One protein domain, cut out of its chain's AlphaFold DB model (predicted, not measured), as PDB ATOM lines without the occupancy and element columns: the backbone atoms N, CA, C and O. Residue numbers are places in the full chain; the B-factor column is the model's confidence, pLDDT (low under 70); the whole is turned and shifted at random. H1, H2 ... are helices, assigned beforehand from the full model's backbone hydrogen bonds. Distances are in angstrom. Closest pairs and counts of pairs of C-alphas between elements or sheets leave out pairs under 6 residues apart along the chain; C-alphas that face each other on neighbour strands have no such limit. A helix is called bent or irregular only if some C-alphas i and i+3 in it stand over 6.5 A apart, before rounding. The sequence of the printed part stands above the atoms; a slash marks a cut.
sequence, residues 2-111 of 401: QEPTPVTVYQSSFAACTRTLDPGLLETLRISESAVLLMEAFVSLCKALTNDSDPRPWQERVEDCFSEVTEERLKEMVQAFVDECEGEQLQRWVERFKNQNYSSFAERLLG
ATOM      1  N   GLN A   2     430.821 352.822 464.514       37.16
ATOM      2  CA  GLN A   2     431.072 352.498 463.106       37.16
ATOM      3  C   GLN A   2     432.247 351.516 463.044       37.16
ATOM      4  O   GLN A   2     433.188 351.654 463.825       37.16
ATOM      5  N   GLU A   3     432.146 350.504 462.182       42.28
ATOM      6  CA  GLU A   3     433.233 349.552 461.946       42.28
ATOM      7  C   GLU A   3     434.454 350.291 461.375       42.28
ATOM      8  O   GLU A   3     434.285 351.205 460.562       42.28
ATOM      9  N   PRO A   4     435.675 349.955 461.816       50.47
ATOM     10  CA  PRO A   4     436.876 350.617 461.335       50.47
ATOM     11  C   PRO A   4     437.133 350.304 459.853       50.47
ATOM     12  O   PRO A   4     437.240 349.144 459.458       50.47
ATOM     13  N   THR A   5     437.271 351.349 459.034       56.53
ATOM     14  CA  THR A   5     437.551 351.219 457.598       56.53
ATOM     15  C   THR A   5     439.059 351.050 457.353       56.53
ATOM     16  O   THR A   5     439.841 351.869 457.840       56.53
ATOM     17  N   PRO A   6     439.498 350.012 456.619       60.09
ATOM     18  CA  PRO A   6     440.903 349.816 456.263       60.09
ATOM     19  C   PRO A   6     441.384 350.827 455.214       60.09
ATOM     20  O   PRO A   6     440.607 351.270 454.371       60.09
ATOM     21  N   VAL A   7     442.686 351.132 455.211       59.81
ATOM     22  CA  VAL A   7     443.302 351.985 454.179       59.81
ATOM     23  C   VAL A   7     443.439 351.195 452.874       59.81
ATOM     24  O   VAL A   7     444.042 350.122 452.837       59.81
ATOM     25  N   THR A   8     442.888 351.715 451.777       60.62
ATOM     26  CA  THR A   8     442.762 350.971 450.510       60.62
ATOM     27  C   THR A   8     443.926 351.191 449.539       60.62
ATOM     28  O   THR A   8     444.223 350.303 448.738       60.62
ATOM     29  N   VAL A   9     444.626 352.328 449.625       61.59
ATOM     30  CA  VAL A   9     445.518 352.804 448.550       61.59
ATOM     31  C   VAL A   9     446.944 352.218 448.614       61.59
ATOM     32  O   VAL A   9     447.599 352.119 447.581       61.59
ATOM     33  N   TYR A  10     447.410 351.700 449.760       71.50
ATOM     34  CA  TYR A  10     448.708 351.005 449.878       71.50
ATOM     35  C   TYR A  10     448.716 349.943 450.994       71.50
ATOM     36  O   TYR A  10     449.394 350.085 452.005       71.50
ATOM     37  N   GLN A  11     447.993 348.839 450.799       78.88
ATOM     38  CA  GLN A  11     447.767 347.837 451.853       78.88
ATOM     39  C   GLN A  11     449.054 347.250 452.458       78.88
ATOM     40  O   GLN A  11     449.986 346.859 451.745       78.88
ATOM     41  N   SER A  12     449.087 347.146 453.789       86.06
ATOM     42  CA  SER A  12     450.121 346.430 454.547       86.06
ATOM     43  C   SER A  12     450.017 344.922 454.296       86.06
ATOM     44  O   SER A  12     448.934 344.338 454.392       86.06
ATOM     45  N   SER A  13     451.148 344.276 453.998       88.56
ATOM     46  CA  SER A  13     451.196 342.820 453.823       88.56
ATOM     47  C   SER A  13     450.835 342.101 455.125       88.56
ATOM     48  O   SER A  13     450.149 341.077 455.103       88.56
ATOM     49  N   PHE A  14     451.266 342.644 456.265       87.81
ATOM     50  CA  PHE A  14     450.925 342.148 457.593       87.81
ATOM     51  C   PHE A  14     449.435 342.303 457.908       87.81
ATOM     52  O   PHE A  14     448.810 341.351 458.376       87.81
ATOM     53  N   ALA A  15     448.843 343.463 457.623       86.19
ATOM     54  CA  ALA A  15     447.417 343.703 457.833       86.19
ATOM     55  C   ALA A  15     446.558 342.778 456.960       86.19
ATOM     56  O   ALA A  15     445.608 342.159 457.438       86.19
ATOM     57  N   ALA A  16     446.945 342.588 455.696       87.12
ATOM     58  CA  ALA A  16     446.303 341.615 454.821       87.12
ATOM     59  C   ALA A  16     446.425 340.184 455.377       87.12
ATOM     60  O   ALA A  16     445.436 339.457 455.428       87.12
ATOM     61  N   CYS A  17     447.611 339.782 455.852       86.81
ATOM     62  CA  CYS A  17     447.829 338.452 456.422       86.81
ATOM     63  C   CYS A  17     447.030 338.230 457.718       86.81
ATOM     64  O   CYS A  17     446.411 337.181 457.881       86.81
ATOM     65  N   THR A  18     447.023 339.194 458.636       85.69
ATOM     66  CA  THR A  18     446.316 339.091 459.926       85.69
ATOM     67  C   THR A  18     444.811 338.986 459.749       85.69
ATOM     68  O   THR A  18     444.195 338.167 460.420       85.69
ATOM     69  N   ARG A  19     444.225 339.700 458.782       85.25
ATOM     70  CA  ARG A  19     442.793 339.584 458.453       85.25
ATOM     71  C   ARG A  19     442.380 338.216 457.905       85.25
ATOM     72  O   ARG A  19     441.196 337.900 457.905       85.25
ATOM     73  N   THR A  20     443.328 337.397 457.441       86.00
ATOM     74  CA  THR A  20     443.044 336.004 457.042       86.00
ATOM     75  C   THR A  20     443.081 335.013 458.207       86.00
ATOM     76  O   THR A  20     442.723 333.849 458.022       86.00
ATOM     77  N   LEU A  21     443.531 335.444 459.389       85.06
ATOM     78  CA  LEU A  21     443.574 334.615 460.590       85.06
ATOM     79  C   LEU A  21     442.232 334.664 461.325       85.06
ATOM     80  O   LEU A  21     441.530 335.672 461.312       85.06
ATOM     81  N   ASP A  22     441.900 333.565 462.000       83.81
ATOM     82  CA  ASP A  22     440.727 333.500 462.871       83.81
ATOM     83  C   ASP A  22     440.866 334.493 464.048       83.81
ATOM     84  O   ASP A  22     441.936 334.532 464.672       83.81
ATOM     85  N   PRO A  23     439.825 335.273 464.405       80.25
ATOM     86  CA  PRO A  23     439.895 336.244 465.500       80.25
ATOM     87  C   PRO A  23     440.348 335.648 466.838       80.25
ATOM     88  O   PRO A  23     441.104 336.288 467.569       80.25
ATOM     89  N   GLY A  24     439.983 334.393 467.135       79.38
ATOM     90  CA  GLY A  24     440.433 333.703 468.349       79.38
ATOM     91  C   GLY A  24     441.947 333.447 468.380       79.38
ATOM     92  O   GLY A  24     442.570 333.472 469.446       79.38
ATOM     93  N   LEU A  25     442.578 333.261 467.214       81.62
ATOM     94  CA  LEU A  25     444.035 333.150 467.101       81.62
ATOM     95  C   LEU A  25     444.714 334.505 467.306       81.62
ATOM     96  O   LEU A  25     445.743 334.561 467.979       81.62
ATOM     97  N   LEU A  26     444.140 335.590 466.780       79.81
ATOM     98  CA  LEU A  26     444.653 336.950 466.988       79.81
ATOM     99  C   LEU A  26     444.588 337.359 468.464       79.81
ATOM    100  O   LEU A  26     445.572 337.872 468.995       79.81
ATOM    101  N   GLU A  27     443.486 337.048 469.151       80.44
ATOM    102  CA  GLU A  27     443.338 337.284 470.592       80.44
ATOM    103  C   GLU A  27     444.362 336.473 471.402       80.44
ATOM    104  O   GLU A  27     445.029 337.003 472.295       80.44
ATOM    105  N   THR A  28     444.580 335.207 471.029       81.38
ATOM    106  CA  THR A  28     445.596 334.343 471.654       81.38
ATOM    107  C   THR A  28     447.020 334.872 471.427       81.38
ATOM    108  O   THR A  28     447.862 334.807 472.326       81.38
ATOM    109  N   LEU A  29     447.288 335.447 470.251       77.12
ATOM    110  CA  LEU A  29     448.537 336.143 469.920       77.12
ATOM    111  C   LEU A  29     448.610 337.562 470.508       77.12
ATOM    112  O   LEU A  29     449.648 338.214 470.395       77.12
ATOM    113  N   ARG A  30     447.539 338.034 471.159       77.06
ATOM    114  CA  ARG A  30     447.400 339.387 471.720       77.06
ATOM    115  C   ARG A  30     447.658 340.483 470.685       77.06
ATOM    116  O   ARG A  30     448.329 341.473 470.979       77.06
ATOM    117  N   ILE A  31     447.155 340.281 469.473       76.75
ATOM    118  CA  ILE A  31     447.175 341.269 468.395       76.75
ATOM    119  C   ILE A  31     445.793 341.913 468.366       76.75
ATOM    120  O   ILE A  31     444.812 341.256 468.021       76.75
ATOM    121  N   SER A  32     445.708 343.177 468.777       76.75
ATOM    122  CA  SER A  32     444.464 343.941 468.712       76.75
ATOM    123  C   SER A  32     444.200 344.420 467.284       76.75
ATOM    124  O   SER A  32     445.127 344.678 466.515       76.75
ATOM    125  N   GLU A  33     442.927 344.582 466.932       76.19
ATOM    126  CA  GLU A  33     442.530 345.165 465.646       76.19
ATOM    127  C   GLU A  33     443.045 346.605 465.488       76.19
ATOM    128  O   GLU A  33     443.503 346.989 464.414       76.19
ATOM    129  N   SER A  34     443.078 347.372 466.582       73.06
ATOM    130  CA  SER A  34     443.666 348.715 466.622       73.06
ATOM    131  C   SER A  34     445.137 348.721 466.202       73.06
ATOM    132  O   SER A  34     445.512 349.517 465.344       73.06
ATOM    133  N   ALA A  35     445.952 347.794 466.719       74.50
ATOM    134  CA  ALA A  35     447.365 347.696 466.350       74.50
ATOM    135  C   ALA A  35     447.548 347.333 464.865       74.50
ATOM    136  O   ALA A  35     448.460 347.833 464.208       74.50
ATOM    137  N   VAL A  36     446.664 346.498 464.305       80.25
ATOM    138  CA  VAL A  36     446.681 346.160 462.871       80.25
ATOM    139  C   VAL A  36     446.373 347.387 462.008       80.25
ATOM    140  O   VAL A  36     447.066 347.616 461.019       80.25
ATOM    141  N   LEU A  37     445.378 348.192 462.389       77.38
ATOM    142  CA  LEU A  37     445.013 349.420 461.670       77.38
ATOM    143  C   LEU A  37     446.108 350.490 461.752       77.38
ATOM    144  O   LEU A  37     446.409 351.127 460.744       77.38
ATOM    145  N   LEU A  38     446.735 350.664 462.921       77.94
ATOM    146  CA  LEU A  38     447.866 351.582 463.092       77.94
ATOM    147  C   LEU A  38     449.050 351.174 462.211       77.94
ATOM    148  O   LEU A  38     449.592 352.000 461.475       77.94
ATOM    149  N   MET A  39     449.410 349.888 462.227       80.56
ATOM    150  CA  MET A  39     450.462 349.354 461.362       80.56
ATOM    151  C   MET A  39     450.124 349.516 459.880       80.56
ATOM    152  O   MET A  39     451.000 349.872 459.093       80.56
ATOM    153  N   GLU A  40     448.871 349.292 459.482       85.44
ATOM    154  CA  GLU A  40     448.444 349.485 458.097       85.44
ATOM    155  C   GLU A  40     448.577 350.939 457.651       85.44
ATOM    156  O   GLU A  40     449.155 351.192 456.593       85.44
ATOM    157  N   ALA A  41     448.092 351.889 458.449       82.81
ATOM    158  CA  ALA A  41     448.200 353.311 458.152       82.81
ATOM    159  C   ALA A  41     449.663 353.759 458.054       82.81
ATOM    160  O   ALA A  41     450.052 354.424 457.091       82.81
ATOM    161  N   PHE A  42     450.495 353.336 459.006       85.31
ATOM    162  CA  PHE A  42     451.910 353.683 459.033       85.31
ATOM    163  C   PHE A  42     452.675 353.107 457.834       85.31
ATOM    164  O   PHE A  42     453.416 353.819 457.156       85.31
ATOM    165  N   VAL A  43     452.456 351.832 457.503       89.50
ATOM    166  CA  VAL A  43     453.077 351.206 456.327       89.50
ATOM    167  C   VAL A  43     452.564 351.840 455.036       89.50
ATOM    168  O   VAL A  43     453.365 352.063 454.130       89.50
ATOM    169  N   SER A  44     451.271 352.162 454.945       88.50
ATOM    170  CA  SER A  44     450.688 352.847 453.781       88.50
ATOM    171  C   SER A  44     451.369 354.192 453.543       88.50
ATOM    172  O   SER A  44     451.798 354.473 452.423       88.50
ATOM    173  N   LEU A  45     451.568 354.970 454.611       88.75
ATOM    174  CA  LEU A  45     452.320 356.222 454.580       88.75
ATOM    175  C   LEU A  45     453.762 356.001 454.094       88.75
ATOM    176  O   LEU A  45     454.226 356.686 453.182       88.75
ATOM    177  N   CYS A  46     454.472 355.012 454.646       91.25
ATOM    178  CA  CYS A  46     455.829 354.687 454.205       91.25
ATOM    179  C   CYS A  46     455.876 354.255 452.728       91.25
ATOM    180  O   CYS A  46     456.797 354.651 452.009       91.25
ATOM    181  N   LYS A  47     454.889 353.486 452.248       90.50
ATOM    182  CA  LYS A  47     454.767 353.103 450.831       90.50
ATOM    183  C   LYS A  47     454.558 354.332 449.952       90.50
ATOM    184  O   LYS A  47     455.296 354.495 448.986       90.50
ATOM    185  N   ALA A  48     453.639 355.226 450.313       88.31
ATOM    186  CA  ALA A  48     453.387 356.460 449.570       88.31
ATOM    187  C   ALA A  48     454.642 357.346 449.469       88.31
ATOM    188  O   ALA A  48     454.994 357.810 448.385       88.31
ATOM    189  N   LEU A  49     455.379 357.514 450.572       87.50
ATOM    190  CA  LEU A  49     456.605 358.319 450.610       87.50
ATOM    191  C   LEU A  49     457.767 357.700 449.818       87.50
ATOM    192  O   LEU A  49     458.616 358.423 449.293       87.50
ATOM    193  N   THR A  50     457.820 356.370 449.717       88.25
ATOM    194  CA  THR A  50     458.907 355.646 449.035       88.25
ATOM    195  C   THR A  50     458.572 355.221 447.606       88.25
ATOM    196  O   THR A  50     459.460 354.734 446.899       88.25
ATOM    197  N   ASN A  51     457.338 355.423 447.141       85.50
ATOM    198  CA  ASN A  51     456.908 355.020 445.807       85.50
ATOM    199  C   ASN A  51     457.511 355.919 444.714       85.50
ATOM    200  O   ASN A  51     456.971 356.968 444.379       85.50
ATOM    201  N   ASP A  52     458.621 355.484 444.119       80.81
ATOM    202  CA  ASP A  52     459.283 356.191 443.016       80.81
ATOM    203  C   ASP A  52     458.524 356.111 441.678       80.81
ATOM    204  O   ASP A  52     458.882 356.810 440.732       80.81
ATOM    205  N   SER A  53     457.513 355.245 441.562       82.88
ATOM    206  CA  SER A  53     456.695 355.124 440.348       82.88
ATOM    207  C   SER A  53     455.573 356.158 440.278       82.88
ATOM    208  O   SER A  53     455.004 356.349 439.204       82.88
ATOM    209  N   ASP A  54     455.263 356.824 441.391       82.44
ATOM    210  CA  ASP A  54     454.265 357.888 441.448       82.44
ATOM    211  C   ASP A  54     454.967 359.259 441.369       82.44
ATOM    212  O   ASP A  54     455.663 359.635 442.318       82.44
ATOM    213  N   PRO A  55     454.835 359.998 440.246       82.19
ATOM    214  CA  PRO A  55     455.534 361.264 440.034       82.19
ATOM    215  C   PRO A  55     454.904 362.444 440.787       82.19
ATOM    216  O   PRO A  55     455.440 363.552 440.724       82.19
ATOM    217  N   ARG A  56     453.757 362.241 441.448       84.00
ATOM    218  CA  ARG A  56     453.041 363.308 442.153       84.00
ATOM    219  C   ARG A  56     453.831 363.819 443.367       84.00
ATOM    220  O   ARG A  56     454.635 363.075 443.945       84.00
ATOM    221  N   PRO A  57     453.602 365.077 443.795       82.56
ATOM    222  CA  PRO A  57     454.120 365.595 445.057       82.56
ATOM    223  C   PRO A  57     453.826 364.647 446.223       82.56
ATOM    224  O   PRO A  57     452.815 363.949 446.251       82.56
ATOM    225  N   TRP A  58     454.726 364.590 447.205       79.69
ATOM    226  CA  TRP A  58     454.551 363.677 448.337       79.69
ATOM    227  C   TRP A  58     453.304 364.011 449.161       79.69
ATOM    228  O   TRP A  58     452.703 363.091 449.695       79.69
ATOM    229  N   GLN A  59     452.896 365.279 449.208       82.38
ATOM    230  CA  GLN A  59     451.695 365.732 449.907       82.38
ATOM    231  C   GLN A  59     450.444 365.056 449.341       82.38
ATOM    232  O   GLN A  59     449.753 364.364 450.077       82.38
ATOM    233  N   GLU A  60     450.240 365.137 448.022       81.19
ATOM    234  CA  GLU A  60     449.110 364.496 447.333       81.19
ATOM    235  C   GLU A  60     449.096 362.974 447.555       81.19
ATOM    236  O   GLU A  60     448.055 362.370 447.791       81.19
ATOM    237  N   ARG A  61     450.275 362.335 447.540       82.69
ATOM    238  CA  ARG A  61     450.395 360.885 447.775       82.69
ATOM    239  C   ARG A  61     450.036 360.484 449.206       82.69
ATOM    240  O   ARG A  61     449.529 359.386 449.412       82.69
ATOM    241  N   VAL A  62     450.335 361.340 450.183       84.06
ATOM    242  CA  VAL A  62     449.981 361.126 451.591       84.06
ATOM    243  C   VAL A  62     448.499 361.404 451.827       84.06
ATOM    244  O   VAL A  62     447.851 360.627 452.521       84.06
ATOM    245  N   GLU A  63     447.951 362.461 451.228       82.06
ATOM    246  CA  GLU A  63     446.523 362.795 451.298       82.06
ATOM    247  C   GLU A  63     445.652 361.648 450.774       82.06
ATOM    248  O   GLU A  63     444.692 361.256 451.437       82.06
ATOM    249  N   ASP A  64     446.040 361.021 449.661       81.62
ATOM    250  CA  ASP A  64     445.339 359.854 449.114       81.62
ATOM    251  C   ASP A  64     445.215 358.701 450.127       81.62
ATOM    252  O   ASP A  64     444.170 358.047 450.179       81.62
ATOM    253  N   CYS A  65     446.240 358.459 450.960       78.81
ATOM    254  CA  CYS A  65     446.215 357.402 451.980       78.81
ATOM    255  C   CYS A  65     445.125 357.607 453.037       78.81
ATOM    256  O   CYS A  65     444.688 356.632 453.646       78.81
ATOM    257  N   PHE A  66     444.707 358.852 453.263       77.88
ATOM    258  CA  PHE A  66     443.770 359.226 454.321       77.88
ATOM    259  C   PHE A  66     442.510 359.913 453.785       77.88
ATOM    260  O   PHE A  66     441.702 360.389 454.572       77.88
ATOM    261  N   SER A  67     442.306 359.918 452.467       73.62
ATOM    262  CA  SER A  67     441.171 360.566 451.795       73.62
ATOM    263  C   SER A  67     439.793 360.084 452.277       73.62
ATOM    264  O   SER A  67     438.817 360.830 452.228       73.62
ATOM    265  N   GLU A  68     439.713 358.852 452.787       71.31
ATOM    266  CA  GLU A  68     438.493 358.239 453.333       71.31
ATOM    267  C   GLU A  68     438.408 358.313 454.875       71.31
ATOM    268  O   GLU A  68     437.438 357.836 455.467       71.31
ATOM    269  N   VAL A  69     439.406 358.907 455.542       71.94
ATOM    270  CA  VAL A  69     439.514 359.015 457.006       71.94
ATOM    271  C   VAL A  69     439.253 360.462 457.433       71.94
ATOM    272  O   VAL A  69     439.832 361.393 456.884       71.94
ATOM    273  N   THR A  70     438.387 360.681 458.428       73.56
ATOM    274  CA  THR A  70     438.128 362.042 458.934       73.56
ATOM    275  C   THR A  70     439.325 362.606 459.708       73.56
ATOM    276  O   THR A  70     440.114 361.855 460.285       73.56
ATOM    277  N   GLU A  71     439.449 363.934 459.774       73.75
ATOM    278  CA  GLU A  71     440.541 364.614 460.489       73.75
ATOM    279  C   GLU A  71     440.585 364.228 461.976       73.75
ATOM    280  O   GLU A  71     441.653 363.944 462.522       73.75
ATOM    281  N   GLU A  72     439.426 364.149 462.637       73.06
ATOM    282  CA  GLU A  72     439.321 363.723 464.036       73.06
ATOM    283  C   GLU A  72     439.842 362.300 464.223       73.06
ATOM    284  O   GLU A  72     440.546 362.008 465.188       73.06
ATOM    285  N   ARG A  73     439.555 361.417 463.264       70.31
ATOM    286  CA  ARG A  73     439.997 360.028 463.319       70.31
ATOM    287  C   ARG A  73     441.492 359.897 463.060       70.31
ATOM    288  O   ARG A  73     442.146 359.083 463.707       70.31
ATOM    289  N   LEU A  74     442.042 360.707 462.159       70.06
ATOM    290  CA  LEU A  74     443.482 360.781 461.940       70.06
ATOM    291  C   LEU A  74     444.196 361.233 463.221       70.06
ATOM    292  O   LEU A  74     445.176 360.607 463.617       70.06
ATOM    293  N   LYS A  75     443.664 362.250 463.916       73.12
ATOM    294  CA  LYS A  75     444.180 362.696 465.223       73.12
ATOM    295  C   LYS A  75     444.111 361.587 466.271       73.12
ATOM    296  O   LYS A  75     445.100 361.360 466.957       73.12
ATOM    297  N   GLU A  76     442.998 360.858 466.359       74.12
ATOM    298  CA  GLU A  76     442.873 359.698 467.254       74.12
ATOM    299  C   GLU A  76     443.889 358.594 466.932       74.12
ATOM    300  O   GLU A  76     444.476 358.020 467.843       74.12
ATOM    301  N   MET A  77     444.119 358.294 465.650       68.06
ATOM    302  CA  MET A  77     445.094 357.283 465.226       68.06
ATOM    303  C   MET A  77     446.530 357.716 465.527       68.06
ATOM    304  O   MET A  77     447.321 356.909 466.009       68.06
ATOM    305  N   VAL A  78     446.863 358.984 465.279       69.19
ATOM    306  CA  VAL A  78     448.174 359.549 465.620       69.19
ATOM    307  C   VAL A  78     448.382 359.536 467.132       69.19
ATOM    308  O   VAL A  78     449.428 359.082 467.583       69.19
ATOM    309  N   GLN A  79     447.387 359.954 467.917       70.69
ATOM    310  CA  GLN A  79     447.485 359.940 469.375       70.69
ATOM    311  C   GLN A  79     447.614 358.513 469.917       70.69
ATOM    312  O   GLN A  79     448.484 358.259 470.737       70.69
ATOM    313  N   ALA A  80     446.829 357.559 469.408       69.00
ATOM    314  CA  ALA A  80     446.938 356.157 469.806       69.00
ATOM    315  C   ALA A  80     448.314 355.560 469.465       69.00
ATOM    316  O   ALA A  80     448.858 354.788 470.249       69.00
ATOM    317  N   PHE A  81     448.898 355.934 468.321       67.19
ATOM    318  CA  PHE A  81     450.265 355.552 467.970       67.19
ATOM    319  C   PHE A  81     451.292 356.150 468.937       67.19
ATOM    320  O   PHE A  81     452.171 355.433 469.409       67.19
ATOM    321  N   VAL A  82     451.175 357.445 469.254       66.75
ATOM    322  CA  VAL A  82     452.049 358.124 470.222       66.75
ATOM    323  C   VAL A  82     451.942 357.456 471.593       66.75
ATOM    324  O   VAL A  82     452.964 357.057 472.140       66.75
ATOM    325  N   ASP A  83     450.729 357.219 472.091       69.19
ATOM    326  CA  ASP A  83     450.484 356.574 473.384       69.19
ATOM    327  C   ASP A  83     451.046 355.136 473.432       69.19
ATOM    328  O   ASP A  83     451.608 354.704 474.445       69.19
ATOM    329  N   GLU A  84     450.936 354.370 472.336       65.06
ATOM    330  CA  GLU A  84     451.520 353.026 472.228       65.06
ATOM    331  C   GLU A  84     453.056 353.046 472.160       65.06
ATOM    332  O   GLU A  84     453.698 352.142 472.708       65.06
ATOM    333  N   CYS A  85     453.647 354.057 471.513       59.69
ATOM    334  CA  CYS A  85     455.094 354.245 471.397       59.69
ATOM    335  C   CYS A  85     455.743 354.798 472.673       59.69
ATOM    336  O   CYS A  85     456.861 354.397 472.997       59.69
ATOM    337  N   GLU A  86     455.070 355.702 473.386       60.69
ATOM    338  CA  GLU A  86     455.517 356.250 474.672       60.69
ATOM    339  C   GLU A  86     455.328 355.245 475.815       60.69
ATOM    340  O   GLU A  86     456.102 355.214 476.774       60.69
ATOM    341  N   GLY A  87     454.328 354.368 475.708       58.09
ATOM    342  CA  GLY A  87     454.152 353.261 476.633       58.09
ATOM    343  C   GLY A  87     455.221 352.173 476.470       58.09
ATOM    344  O   GLY A  87     455.639 351.815 475.374       58.09
ATOM    345  N   GLU A  88     455.563 351.482 477.564       58.66
ATOM    346  CA  GLU A  88     456.385 350.254 477.505       58.66
ATOM    347  C   GLU A  88     455.721 349.110 476.695       58.66
ATOM    348  O   GLU A  88     456.272 348.013 476.585       58.66
ATOM    349  N   GLN A  89     454.510 349.301 476.160       60.16
ATOM    350  CA  GLN A  89     453.761 348.263 475.456       60.16
ATOM    351  C   GLN A  89     454.445 347.830 474.161       60.16
ATOM    352  O   GLN A  89     454.616 346.624 473.973       60.16
ATOM    353  N   LEU A  90     454.893 348.770 473.322       55.97
ATOM    354  CA  LEU A  90     455.583 348.449 472.072       55.97
ATOM    355  C   LEU A  90     456.890 347.691 472.344       55.97
ATOM    356  O   LEU A  90     457.163 346.658 471.731       55.97
ATOM    357  N   GLN A  91     457.661 348.140 473.340       63.34
ATOM    358  CA  GLN A  91     458.904 347.487 473.747       63.34
ATOM    359  C   GLN A  91     458.653 346.070 474.282       63.34
ATOM    360  O   GLN A  91     459.284 345.119 473.819       63.34
ATOM    361  N   ARG A  92     457.677 345.889 475.182       67.12
ATOM    362  CA  ARG A  92     457.277 344.560 475.684       67.12
ATOM    363  C   ARG A  92     456.759 343.658 474.565       67.12
ATOM    364  O   ARG A  92     456.956 342.446 474.619       67.12
ATOM    365  N   TRP A  93     456.072 344.215 473.570       63.09
ATOM    366  CA  TRP A  93     455.579 343.468 472.416       63.09
ATOM    367  C   TRP A  93     456.747 342.979 471.549       63.09
ATOM    368  O   TRP A  93     456.858 341.781 471.285       63.09
ATOM    369  N   VAL A  94     457.697 343.858 471.224       64.25
ATOM    370  CA  VAL A  94     458.927 343.510 470.491       64.25
ATOM    371  C   VAL A  94     459.781 342.492 471.257       64.25
ATOM    372  O   VAL A  94     460.262 341.522 470.670       64.25
ATOM    373  N   GLU A  95     459.957 342.661 472.568       67.31
ATOM    374  CA  GLU A  95     460.709 341.727 473.417       67.31
ATOM    375  C   GLU A  95     460.061 340.339 473.475       67.31
ATOM    376  O   GLU A  95     460.770 339.329 473.451       67.31
ATOM    377  N   ARG A  96     458.723 340.259 473.470       68.81
ATOM    378  CA  ARG A  96     458.013 338.975 473.352       68.81
ATOM    379  C   ARG A  96     458.331 338.288 472.036       68.81
ATOM    380  O   ARG A  96     458.687 337.118 472.064       68.81
ATOM    381  N   PHE A  97     458.269 338.990 470.909       63.28
ATOM    382  CA  PHE A  97     458.583 338.398 469.605       63.28
ATOM    383  C   PHE A  97     460.057 337.997 469.456       63.28
ATOM    384  O   PHE A  97     460.358 337.033 468.754       63.28
ATOM    385  N   LYS A  98     460.975 338.676 470.155       64.25
ATOM    386  CA  LYS A  98     462.390 338.275 470.240       64.25
ATOM    387  C   LYS A  98     462.622 337.047 471.131       64.25
ATOM    388  O   LYS A  98     463.680 336.424 471.041       64.25
ATOM    389  N   ASN A  99     461.665 336.676 471.982       75.69
ATOM    390  CA  ASN A  99     461.785 335.520 472.862       75.69
ATOM    391  C   ASN A  99     461.569 334.212 472.079       75.69
ATOM    392  O   ASN A  99     460.490 333.966 471.540       75.69
ATOM    393  N   GLN A 100     462.570 333.328 472.076       71.94
ATOM    394  CA  GLN A 100     462.511 332.021 471.397       71.94
ATOM    395  C   GLN A 100     461.339 331.139 471.876       71.94
ATOM    396  O   GLN A 100     460.800 330.318 471.126       71.94
ATOM    397  N   ASN A 101     460.896 331.324 473.122       79.38
ATOM    398  CA  ASN A 101     459.738 330.608 473.657       79.38
ATOM    399  C   ASN A 101     458.424 331.087 473.023       79.38
ATOM    400  O   ASN A 101     457.497 330.302 472.848       79.38
ATOM    401  N   TYR A 102     458.348 332.363 472.647       77.38
ATOM    402  CA  TYR A 102     457.176 332.921 471.988       77.38
ATOM    403  C   TYR A 102     457.143 332.569 470.502       77.38
ATOM    404  O   TYR A 102     456.090 332.197 469.995       77.38
ATOM    405  N   SER A 103     458.287 332.605 469.810       78.19
ATOM    406  CA  SER A 103     458.355 332.200 468.401       78.19
ATOM    407  C   SER A 103     457.942 330.739 468.215       78.19
ATOM    408  O   SER A 103     457.149 330.424 467.335       78.19
ATOM    409  N   SER A 104     458.417 329.848 469.093       81.56
ATOM    410  CA  SER A 104     458.034 328.431 469.073       81.56
ATOM    411  C   SER A 104     456.574 328.203 469.480       81.56
ATOM    412  O   SER A 104     455.917 327.320 468.930       81.56
ATOM    413  N   PHE A 105     456.038 329.003 470.407       83.94
ATOM    414  CA  PHE A 105     454.611 329.004 470.731       83.94
ATOM    415  C   PHE A 105     453.754 329.433 469.532       83.94
ATOM    416  O   PHE A 105     452.838 328.706 469.153       83.94
ATOM    417  N   ALA A 106     454.076 330.565 468.906       82.56
ATOM    418  CA  ALA A 106     453.348 331.097 467.758       82.56
ATOM    419  C   ALA A 106     453.421 330.152 466.547       82.56
ATOM    420  O   ALA A 106     452.413 329.941 465.875       82.56
ATOM    421  N   GLU A 107     454.574 329.519 466.311       86.56
ATOM    422  CA  GLU A 107     454.733 328.505 465.265       86.56
ATOM    423  C   GLU A 107     453.864 327.269 465.521       86.56
ATOM    424  O   GLU A 107     453.217 326.767 464.601       86.56
ATOM    425  N   ARG A 108     453.793 326.790 466.771       86.62
ATOM    426  CA  ARG A 108     452.916 325.668 467.149       86.62
ATOM    427  C   ARG A 108     451.436 326.021 467.027       86.62
ATOM    428  O   ARG A 108     450.654 325.159 466.641       86.62
ATOM    429  N   LEU A 109     451.068 327.256 467.362       86.62
ATOM    430  CA  LEU A 109     449.688 327.733 467.343       86.62
ATOM    431  C   LEU A 109     449.167 327.938 465.913       86.62
ATOM    432  O   LEU A 109     448.077 327.484 465.584       86.62
ATOM    433  N   LEU A 110     449.944 328.612 465.062       85.69
ATOM    434  CA  LEU A 110     449.554 328.936 463.685       85.69
ATOM    435  C   LEU A 110     449.858 327.802 462.692       85.69
ATOM    436  O   LEU A 110     449.296 327.761 461.595       85.69
ATOM    437  N   GLY A 111     450.769 326.899 463.058       89.06
ATOM    438  CA  GLY A 111     451.382 325.937 462.154       89.06
ATOM    439  C   GLY A 111     452.501 326.565 461.316       89.06
ATOM    440  O   GLY A 111     452.463 327.746 460.962       89.06
TER     441      GLY A 111
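AT A GLANCE: This is residues 2 to 111 of the 401 residues of an uncharacterized protein of Streptomyces himalayensis subsp. himalayensis (UniProt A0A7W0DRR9). Three helices, H1, H3 and H4, form a bent row with the longest helix, H3, in its middle, and H5 crosses H3. From H5 the chain turns corners through H6 and H7 in an open arc that brings H7 back near H2, with few contacts along the arc. The printed part has 110 residues with seven named helices, H1 to H7 in order, and no named strand; its class is all helix. It is only just compact, close to loose, with a radius of gyration of the C-alphas of 15.7 A, and its elongated outline spans 46 by 29 by 27 A.

IN THESE COORDINATES: Residues 2 to 12 come before H1, residues 13 to 19, which is 10.1 A long from first to last C-alpha and begins at C-alpha 13 (451.196, 342.820, 453.823). H2, residues 23 to 28, is 8.6 A long. H3, residues 33 to 50, is 25.6 A long and ends at C-alpha 50 (458.907, 355.646, 449.035). H4, residues 58 to 66, is 13.1 A long. H5, residues 71 to 86, is 22.3 A long. H6, residues 88 to 98, is 15.2 A long. H7, residues 100 to 110, is 15.4 A long and ends at C-alpha 110 (449.554, 328.936, 463.685).

HOW THE PARTS SIT: H1 touches H3 at a shallow tilt of 22 degrees, opposite ways, with residues 36 to 40 of H3 alone; their closest C-alphas, of Ala 15 and Val 36, are 5.7 A apart. H3 and H4 form a helical hairpin at a shallow tilt of 23 degrees, opposite ways; H4 touches residues 41 to 49 of H3 alone, and the closest C-alphas, of Ala 48 and Arg 61, are 5.6 A apart. H1 and H4 are apart. H3 and H5 are close but not clearly touching, about perpendicular at 79 degrees; their closest C-alphas, of Leu 38 and Met 77, are 6.7 A apart. H5 and H6 are close but not clearly touching at a steep tilt of 66 degrees, the same way, with the closest C-alphas, of Glu 84 and Leu 90, 6.1 A apart. H6 and H7 are close but not clearly touching, about perpendicular at 81 degrees, with the closest C-alphas, of Arg 96 and Tyr 102, 6.3 A apart. H7 and H2 are close but not clearly touching; their closest C-alphas, of Leu 110 and Leu 25, are 7.7 A apart. H2 and H3 are apart. In H1, H2, H3, H5, H6 and H7 every O i to N i+4 pair is within hydrogen-bond range; in H4, 3 of 5 are.

THE WHOLE: The two C-alphas farthest apart, of Arg 56 and Asn 101, are 45.9 A apart. The printed part has no cut. No link is long; that from H3 to H4 is short and the others are tight. The mean pLDDT of the printed part is 75.9, and it is under 70 in 29 residues: 2 to 9, 77 to 78 and 80 to 98.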